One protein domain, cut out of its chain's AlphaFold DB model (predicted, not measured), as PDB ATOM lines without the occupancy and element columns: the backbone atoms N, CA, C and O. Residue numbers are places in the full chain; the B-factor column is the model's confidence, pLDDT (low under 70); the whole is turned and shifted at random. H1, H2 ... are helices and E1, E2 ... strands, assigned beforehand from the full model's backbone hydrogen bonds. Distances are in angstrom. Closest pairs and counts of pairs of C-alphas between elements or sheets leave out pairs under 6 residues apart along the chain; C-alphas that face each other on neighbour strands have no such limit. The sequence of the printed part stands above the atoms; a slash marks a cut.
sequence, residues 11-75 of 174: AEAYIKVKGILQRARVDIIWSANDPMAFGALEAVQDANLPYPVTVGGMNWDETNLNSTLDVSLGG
ATOM      1  N   ALA A  11       7.408  51.290   3.149       96.94
ATOM      2  CA  ALA A  11       6.437  51.969   2.294       96.94
ATOM      3  C   ALA A  11       5.889  51.045   1.195       96.94
ATOM      4  O   ALA A  11       4.690  51.041   0.917       96.94
ATOM      5  N   GLU A  12       6.751  50.223   0.593       97.50
ATOM      6  CA  GLU A  12       6.311  49.272  -0.428       97.50
ATOM      7  C   GLU A  12       5.451  48.152   0.162       97.50
ATOM      8  O   GLU A  12       4.447  47.772  -0.447       97.50
ATOM      9  N   ALA A  13       5.811  47.646   1.347       97.56
ATOM     10  CA  ALA A  13       5.027  46.629   2.039       97.56
ATOM     11  C   ALA A  13       3.625  47.147   2.385       97.56
ATOM     12  O   ALA A  13       2.644  46.463   2.093       97.56
ATOM     13  N   TYR A  14       3.517  48.380   2.892       97.75
ATOM     14  CA  TYR A  14       2.232  49.032   3.162       97.75
ATOM     15  C   TYR A  14       1.324  49.058   1.925       97.75
ATOM     16  O   TYR A  14       0.195  48.565   1.966       97.75
ATOM     17  N   ILE A  15       1.825  49.575   0.794       97.38
ATOM     18  CA  ILE A  15       1.041  49.697  -0.446       97.38
ATOM     19  C   ILE A  15       0.557  48.320  -0.922       97.38
ATOM     20  O   ILE A  15      -0.607  48.161  -1.304       97.38
ATOM     21  N   LYS A  16       1.437  47.315  -0.891       96.25
ATOM     22  CA  LYS A  16       1.124  45.964  -1.375       96.25
ATOM     23  C   LYS A  16       0.125  45.255  -0.467       96.25
ATOM     24  O   LYS A  16      -0.865  44.728  -0.970       96.25
ATOM     25  N   VAL A  17       0.339  45.279   0.848       97.38
ATOM     26  CA  VAL A  17      -0.565  44.642   1.816       97.38
ATOM     27  C   VAL A  17      -1.938  45.298   1.775       97.38
ATOM     28  O   VAL A  17      -2.936  44.589   1.670       97.38
ATOM     29  N   LYS A  18      -2.009  46.632   1.712       97.31
ATOM     30  CA  LYS A  18      -3.275  47.354   1.534       97.31
ATOM     31  C   LYS A  18      -4.048  46.873   0.303       97.31
ATOM     32  O   LYS A  18      -5.254  46.658   0.379       97.31
ATOM     33  N   GLY A  19      -3.361  46.658  -0.822       96.00
ATOM     34  CA  GLY A  19      -3.969  46.108  -2.038       96.00
ATOM     35  C   GLY A  19      -4.425  44.648  -1.907       96.00
ATOM     36  O   GLY A  19      -5.457  44.280  -2.468       96.00
ATOM     37  N   ILE A  20      -3.687  43.816  -1.163       96.25
ATOM     38  CA  ILE A  20      -4.039  42.406  -0.907       96.25
ATOM     39  C   ILE A  20      -5.290  42.308  -0.027       96.25
ATOM     40  O   ILE A  20      -6.218  41.579  -0.379       96.25
ATOM     41  N   LEU A  21      -5.353  43.078   1.063       97.31
ATOM     42  CA  LEU A  21      -6.469  43.063   2.021       97.31
ATOM     43  C   LEU A  21      -7.812  43.461   1.386       97.31
ATOM     44  O   LEU A  21      -8.870  43.049   1.854       97.31
ATOM     45  N   GLN A  22      -7.789  44.215   0.284       95.88
ATOM     46  CA  GLN A  22      -8.993  44.545  -0.492       95.88
ATOM     47  C   GLN A  22      -9.555  43.363  -1.295       95.88
ATOM     48  O   GLN A  22     -10.690  43.426  -1.763       95.88
ATOM     49  N   ARG A  23      -8.757  42.317  -1.524       95.56
ATOM     50  CA  ARG A  23      -9.073  41.226  -2.463       95.56
ATOM     51  C   ARG A  23      -9.167  39.866  -1.788       95.56
ATOM     52  O   ARG A  23      -9.791  38.968  -2.346       95.56
ATOM     53  N   ALA A  24      -8.541  39.706  -0.628       95.75
ATOM     54  CA  ALA A  24      -8.495  38.446   0.088       95.75
ATOM     55  C   ALA A  24      -8.484  38.672   1.599       95.75
ATOM     56  O   ALA A  24      -7.911  39.639   2.099       95.75
ATOM     57  N   ARG A  25      -9.078  37.720   2.321       97.12
ATOM     58  CA  ARG A  25      -8.848  37.577   3.755       97.12
ATOM     59  C   ARG A  25      -7.428  37.066   3.983       97.12
ATOM     60  O   ARG A  25      -7.000  36.129   3.312       97.12
ATOM     61  N   VAL A  26      -6.736  37.670   4.941       97.69
ATOM     62  CA  VAL A  26      -5.388  37.285   5.363       97.69
ATOM     63  C   VAL A  26      -5.395  37.146   6.873       97.69
ATOM     64  O   VAL A  26      -5.700  38.110   7.561       97.69
ATOM     65  N   ASP A  27      -5.070  35.964   7.386       98.31
ATOM     66  CA  ASP A  27      -5.002  35.728   8.833       98.31
ATOM     67  C   ASP A  27      -3.574  35.924   9.382       98.31
ATOM     68  O   ASP A  27      -3.402  36.265  10.549       98.31
ATOM     69  N   ILE A  28      -2.541  35.735   8.544       98.44
ATOM     70  CA  ILE A  28      -1.122  35.833   8.923       98.44
ATOM     71  C   ILE A  28      -0.322  36.538   7.822       98.44
ATOM     72  O   ILE A  28      -0.464  36.217   6.640       98.44
ATOM     73  N   ILE A  29       0.571  37.444   8.220       98.25
ATOM     74  CA  ILE A  29       1.582  38.072   7.369       98.25
ATOM     75  C   ILE A  29       2.964  37.802   7.967       98.25
ATOM     76  O   ILE A  29       3.265  38.237   9.074       98.25
ATOM     77  N   TRP A  30       3.823  37.119   7.213       98.19
ATOM     78  CA  TRP A  30       5.235  36.943   7.551       98.19
ATOM     79  C   TRP A  30       6.104  37.801   6.633       98.19
ATOM     80  O   TRP A  30       5.980  37.713   5.408       98.19
ATOM     81  N   SER A  31       6.980  38.617   7.216       97.62
ATOM     82  CA  SER A  31       7.883  39.504   6.479       97.62
ATOM     83  C   SER A  31       9.338  39.123   6.711       97.62
ATOM     84  O   SER A  31       9.728  38.761   7.815       97.62
ATOM     85  N   ALA A  32      10.166  39.255   5.673       96.69
ATOM     86  CA  ALA A  32      11.592  38.945   5.783       96.69
ATOM     87  C   ALA A  32      12.380  39.964   6.628       96.69
ATOM     88  O   ALA A  32      13.513  39.680   6.986       96.69
ATOM     89  N   ASN A  33      11.812  41.135   6.933       97.31
ATOM     90  CA  ASN A  33      12.349  42.061   7.924       97.31
ATOM     91  C   ASN A  33      11.235  42.851   8.626       97.31
ATOM     92  O   ASN A  33      10.096  42.917   8.150       97.31
ATOM     93  N   ASP A  34      11.595  43.488   9.731       97.56
ATOM     94  CA  ASP A  34      10.714  44.307  10.551       97.56
ATOM     95  C   ASP A  34      10.212  45.565   9.823       97.56
ATOM     96  O   ASP A  34       9.014  45.820   9.897       97.56
ATOM     97  N   PRO A  35      11.006  46.308   9.021       97.56
ATOM     98  CA  PRO A  35      10.489  47.419   8.224       97.56
ATOM     99  C   PRO A  35       9.304  47.037   7.334       97.56
ATOM    100  O   PRO A  35       8.286  47.732   7.339       97.56
ATOM    101  N   MET A  36       9.391  45.921   6.602       98.25
ATOM    102  CA  MET A  36       8.257  45.426   5.817       98.25
ATOM    103  C   MET A  36       7.099  44.990   6.721       98.25
ATOM    104  O   MET A  36       5.948  45.312   6.418       98.25
ATOM    105  N   ALA A  37       7.391  44.328   7.844       98.38
ATOM    106  CA  ALA A  37       6.381  43.918   8.817       98.38
ATOM    107  C   ALA A  37       5.621  45.125   9.397       98.38
ATOM    108  O   ALA A  37       4.398  45.090   9.496       98.38
ATOM    109  N   PHE A  38       6.300  46.233   9.697       98.50
ATOM    110  CA  PHE A  38       5.675  47.472  10.157       98.50
ATOM    111  C   PHE A  38       4.794  48.101   9.081       98.50
ATOM    112  O   PHE A  38       3.722  48.610   9.394       98.50
ATOM    113  N   GLY A  39       5.213  48.055   7.813       97.94
ATOM    114  CA  GLY A  39       4.386  48.520   6.698       97.94
ATOM    115  C   GLY A  39       3.117  47.682   6.544       97.94
ATOM    116  O   GLY A  39       2.029  48.220   6.344       97.94
ATOM    117  N   ALA A  40       3.243  46.363   6.694       98.06
ATOM    118  CA  ALA A  40       2.112  45.446   6.706       98.06
ATOM    119  C   ALA A  40       1.167  45.701   7.890       98.06
ATOM    120  O   ALA A  40      -0.044  45.774   7.693       98.06
ATOM    121  N   LEU A  41       1.715  45.872   9.096       98.19
ATOM    122  CA  LEU A  41       0.960  46.165  10.314       98.19
ATOM    123  C   LEU A  41       0.172  47.473  10.180       98.19
ATOM    124  O   LEU A  41      -1.019  47.500  10.476       98.19
ATOM    125  N   GLU A  42       0.803  48.522   9.655       98.06
ATOM    126  CA  GLU A  42       0.149  49.807   9.378       98.06
ATOM    127  C   GLU A  42      -1.016  49.642   8.382       98.06
ATOM    128  O   GLU A  42      -2.110  50.154   8.606       98.06
ATOM    129  N   ALA A  43      -0.842  48.840   7.324       97.69
ATOM    130  CA  ALA A  43      -1.917  48.558   6.368       97.69
ATOM    131  C   ALA A  43      -3.078  47.749   6.980       97.69
ATOM    132  O   ALA A  43      -4.236  47.982   6.629       97.69
ATOM    133  N   VAL A  44      -2.784  46.809   7.884       97.75
ATOM    134  CA  VAL A  44      -3.796  46.043   8.634       97.75
ATOM    135  C   VAL A  44      -4.606  46.962   9.548       97.75
ATOM    136  O   VAL A  44      -5.834  46.863   9.576       97.75
ATOM    137  N   GLN A  45      -3.942  47.874  10.262       95.75
ATOM    138  CA  GLN A  45      -4.595  48.845  11.144       95.75
ATOM    139  C   GLN A  45      -5.519  49.787  10.369       95.75
ATOM    140  O   GLN A  45      -6.672  49.975  10.760       95.75
ATOM    141  N   ASP A  46      -5.050  50.298   9.231       97.06
ATOM    142  CA  ASP A  46      -5.834  51.161   8.343       97.06
ATOM    143  C   ASP A  46      -7.068  50.458   7.757       97.06
ATOM    144  O   ASP A  46      -8.080  51.101   7.469       97.06
ATOM    145  N   ALA A  47      -6.993  49.141   7.544       96.88
ATOM    146  CA  ALA A  47      -8.080  48.369   6.952       96.88
ATOM    147  C   ALA A  47      -9.258  48.130   7.915       96.88
ATOM    148  O   ALA A  47     -10.336  47.760   7.446       96.88
ATOM    149  N   ASN A  48      -9.070  48.343   9.227       93.50
ATOM    150  CA  ASN A  48     -10.087  48.172  10.275       93.50
ATOM    151  C   ASN A  48     -10.894  46.865  10.119       93.50
ATOM    152  O   ASN A  48     -12.129  46.854  10.080       93.50
ATOM    153  N   LEU A  49     -10.170  45.758   9.937       96.62
ATOM    154  CA  LEU A  49     -10.746  44.452   9.633       96.62
ATOM    155  C   LEU A  49     -11.568  43.920  10.822       96.62
ATOM    156  O   LEU A  49     -11.167  44.090  11.971       96.62
ATOM    157  N   PRO A  50     -12.682  43.199  10.584       96.31
ATOM    158  CA  PRO A  50     -13.497  42.614  11.653       96.31
ATOM    159  C   PRO A  50     -12.893  41.321  12.238       96.31
ATOM    160  O   PRO A  50     -13.582  40.573  12.931       96.31
ATOM    161  N   TYR A  51     -11.637  41.013  11.915       97.12
ATOM    162  CA  TYR A  51     -10.898  39.834  12.353       97.12
ATOM    163  C   TYR A  51      -9.432  40.211  12.617       97.12
ATOM    164  O   TYR A  51      -8.926  41.144  11.989       97.12
ATOM    165  N   PRO A  52      -8.745  39.511  13.537       96.31
ATOM    166  CA  PRO A  52      -7.338  39.768  13.812       96.31
ATOM    167  C   PRO A  52      -6.445  39.270  12.670       96.31
ATOM    168  O   PRO A  52      -6.773  38.288  12.003       96.31
ATOM    169  N   VAL A  53      -5.294  39.918  12.496       98.19
ATOM    170  CA  VAL A  53      -4.224  39.483  11.591       98.19
ATOM    171  C   VAL A  53      -2.932  39.430  12.389       98.19
ATOM    172  O   VAL A  53      -2.565  40.428  13.004       98.19
ATOM    173  N   THR A  54      -2.249  38.288  12.365       98.38
ATOM    174  CA  THR A  54      -0.933  38.136  12.995       98.38
ATOM    175  C   THR A  54       0.155  38.625  12.045       98.38
ATOM    176  O   THR A  54       0.217  38.175  10.900       98.38
ATOM    177  N   VAL A  55       1.033  39.513  12.503       98.50
ATOM    178  CA  VAL A  55       2.123  40.090  11.711       98.50
ATOM    179  C   VAL A  55       3.469  39.779  12.363       98.50
ATOM    180  O   VAL A  55       3.749  40.203  13.483       98.50
ATOM    181  N   GLY A  56       4.309  39.040  11.635       98.31
ATOM    182  CA  GLY A  56       5.653  38.650  12.054       98.31
ATOM    183  C   GLY A  56       6.762  39.253  11.189       98.31
ATOM    184  O   GLY A  56       6.553  39.540  10.003       98.31
ATOM    185  N   GLY A  57       7.942  39.414  11.783       97.62
ATOM    186  CA  GLY A  57       9.122  39.983  11.135       97.62
ATOM    187  C   GLY A  57      10.452  39.382  11.593       97.62
ATOM    188  O   GLY A  57      10.519  38.330  12.235       97.62
ATOM    189  N   MET A  58      11.526  40.068  11.223       96.38
ATOM    190  CA  MET A  58      12.900  39.732  11.575       96.38
ATOM    191  C   MET A  58      13.705  41.026  11.710       96.38
ATOM    192  O   MET A  58      13.514  41.911  10.883       96.38
ATOM    193  N   ASN A  59      14.585  41.109  12.710       95.06
ATOM    194  CA  ASN A  59      15.674  42.078  12.951       95.06
ATOM    195  C   ASN A  59      15.725  42.515  14.414       95.06
ATOM    196  O   ASN A  59      16.825  42.726  14.922       95.06
ATOM    197  N   TRP A  60      14.566  42.577  15.075       94.88
ATOM    198  CA  TRP A  60      14.349  43.297  16.330       94.88
ATOM    199  C   TRP A  60      14.500  44.815  16.192       94.88
ATOM    200  O   TRP A  60      15.106  45.470  17.038       94.88
ATOM    201  N   ASP A  61      13.935  45.384  15.130       92.19
ATOM    202  CA  ASP A  61      13.879  46.835  14.961       92.19
ATOM    203  C   ASP A  61      12.797  47.449  15.872       92.19
ATOM    204  O   ASP A  61      11.764  46.838  16.160       92.19
ATOM    205  N   GLU A  62      13.007  48.686  16.324       88.38
ATOM    206  CA  GLU A  62      11.968  49.455  17.017       88.38
ATOM    207  C   GLU A  62      11.041  50.150  16.011       88.38
ATOM    208  O   GLU A  62      11.450  50.565  14.923       88.38
ATOM    209  N   THR A  63       9.772  50.317  16.385       87.81
ATOM    210  CA  THR A  63       8.770  51.015  15.573       87.81
ATOM    211  C   THR A  63       8.197  52.213  16.312       87.81
ATOM    212  O   THR A  63       8.057  52.204  17.531       87.81
ATOM    213  N   ASN A  64       7.828  53.247  15.557       87.75
ATOM    214  CA  ASN A  64       7.094  54.405  16.062       87.75
ATOM    215  C   ASN A  64       5.568  54.226  15.997       87.75
ATOM    216  O   ASN A  64       4.828  55.151  16.330       87.75
ATOM    217  N   LEU A  65       5.092  53.074  15.517       86.88
ATOM    218  CA  LEU A  65       3.676  52.733  15.536       86.88
ATOM    219  C   LEU A  65       3.216  52.518  16.984       86.88
ATOM    220  O   LEU A  65       3.956  51.996  17.813       86.88
ATOM    221  N   ASN A  66       1.951  52.826  17.272       86.69
ATOM    222  CA  ASN A  66       1.334  52.576  18.586       86.69
ATOM    223  C   ASN A  66       1.043  51.079  18.849       86.69
ATOM    224  O   ASN A  66       0.216  50.734  19.689       86.69
ATOM    225  N   SER A  67       1.682  50.190  18.096       87.06
ATOM    226  CA  SER A  67       1.479  48.746  18.090       87.06
ATOM    227  C   SER A  67       2.782  48.041  17.766       87.06
ATOM    228  O   SER A  67       3.575  48.532  16.962       87.06
ATOM    229  N   THR A  68       2.947  46.849  18.314       90.94
ATOM    230  CA  THR A  68       4.099  45.987  18.071       90.94
ATOM    231  C   THR A  68       3.737  44.850  17.121       90.94
ATOM    232  O   THR A  68       2.566  44.508  16.971       90.94
ATOM    233  N   LEU A  69       4.752  44.255  16.497       96.69
ATOM    234  CA  LEU A  69       4.607  42.968  15.814       96.69
ATOM    235  C   LEU A  69       4.240  41.881  16.830       96.69
ATOM    236  O   LEU A  69       4.636  41.966  17.995       96.69
ATOM    237  N   ASP A  70       3.537  40.847  16.376       97.12
ATOM    238  CA  ASP A  70       3.219  39.688  17.214       97.12
ATOM    239  C   ASP A  70       4.470  38.858  17.520       97.12
ATOM    240  O   ASP A  70       4.592  38.273  18.593       97.12
ATOM    241  N   VAL A  71       5.417  38.808  16.579       97.06
ATOM    242  CA  VAL A  71       6.710  38.143  16.751       97.06
ATOM    243  C   VAL A  71       7.756  38.760  15.825       97.06
ATOM    244  O   VAL A  71       7.467  39.102  14.681       97.06
ATOM    245  N   SER A  72       8.992  38.869  16.302       97.12
ATOM    246  CA  SER A  72      10.153  39.149  15.462       97.12
ATOM    247  C   SER A  72      11.315  38.246  15.863       97.12
ATOM    248  O   SER A  72      11.547  38.014  17.054       97.12
ATOM    249  N   LEU A  73      12.025  37.708  14.873       97.25
ATOM    250  CA  LEU A  73      13.254  36.947  15.092       97.25
ATOM    251  C   LEU A  73      14.469  37.864  14.953       97.25
ATOM    252  O   LEU A  73      14.579  38.615  13.990       97.25
ATOM    253  N   GLY A  74      15.425  37.791  15.868       95.50
ATOM    254  CA  GLY A  74      16.577  38.692  15.841       95.50
ATOM    255  C   GLY A  74      17.801  38.118  16.529       95.50
ATOM    256  O   GLY A  74      17.812  36.957  16.919       95.50
ATOM    257  N   GLY A  75      18.853  38.932  16.602       93.81
ATOM    258  CA  GLY A  75      20.155  38.551  17.157       93.81
ATOM    259  C   GLY A  75      21.275  38.460  16.123       93.81
ATOM    260  O   GLY A  75      22.422  38.742  16.444       93.81
TER     261      GLY A  75
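Overview. This is residues 11 to 75 of the 174 residues of an uncharacterized protein of Thalassotalea euphylliae (UniProt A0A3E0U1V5). A small three-stranded parallel sheet has one helix, H2, covering one face, and a second helix, H1, packs on H2 away from the sheet, crossing it at a steep tilt. The sheet's other face is bare of helices, and the long link from E2 to E3, residues 60 to 70, loops out on the same side of the sheet as H2. The 65 printed residues hold two named helices and three named strands, in the order H1, E1, H2, E2, E3 along the chain; the sheet's order is E1, E2, E3, all parallel, and the class is mixed, helices and strands. The whole is compact, with a radius of gyration of the C-alphas of 10.9 A, yet elongated in outline, spanning 35 by 22 by 20 A.

Arrangement. Begin at H1, residues 11 to 21, and look across to H2, residues 34 to 47: they touch, the closest C-alphas being those of Tyr 14 and Gly 39, 4.2 A apart. They run the same way at a steep tilt of 43 degrees. In both helices every O i to N i+4 pair is within hydrogen-bond range. Next find E1, residues 28 to 30, beside E2, residues 54 to 59: they are parallel at 11 degrees, with N 29 and O 54 at 2.8 A. On the other side of E2 is E3, residues 71 to 74, also parallel at 11 degrees, with N 59 and O 73 at 2.8 A. The pairing is staggered: E2 pairs with E1 over residues 54 to 56 and with E3 over 56 to 59. H2 is on the sheet at a height of 8.7 A, over E1 and only just not over E2, on which 2 of its C-alphas fall; it runs along the strands, at 14 degrees to E1 on the local plane. Its closest C-alphas to E2 are those of Asp 34 and Gly 57, 4.6 A apart. E1, H2 and E2 form a strand-helix-strand unit, two parallel neighbour strands with a helix between, and its crossover is right-handed. H1 is not on the sheet, and it is apart from E2 and E3.

Along the chain. Find C-alpha 11 at (6.437, 51.969, 2.294); from there H1 runs 15.7 A to Leu 21. E1 covers 6.6 A from Ile 28 to Trp 30. H2 starts at C-alpha 34, (10.714, 44.307, 10.551), and runs 19.6 A to Ala 47. E2 runs 17.1 A from Thr 54 to Asn 59. E3 runs 9.9 A from Val 71 to C-alpha 74 at (16.577, 38.692, 15.841).

Size, cuts and confidence. The two C-alphas farthest apart are those of Arg 23 and Gly 75, at 35.3 A. The printed part has no cut. The link from E2 to E3, 11 residues, is long, and that from E1 to H2 is tight. The mean pLDDT of the printed part is 96.0, and no printed residue is under 70.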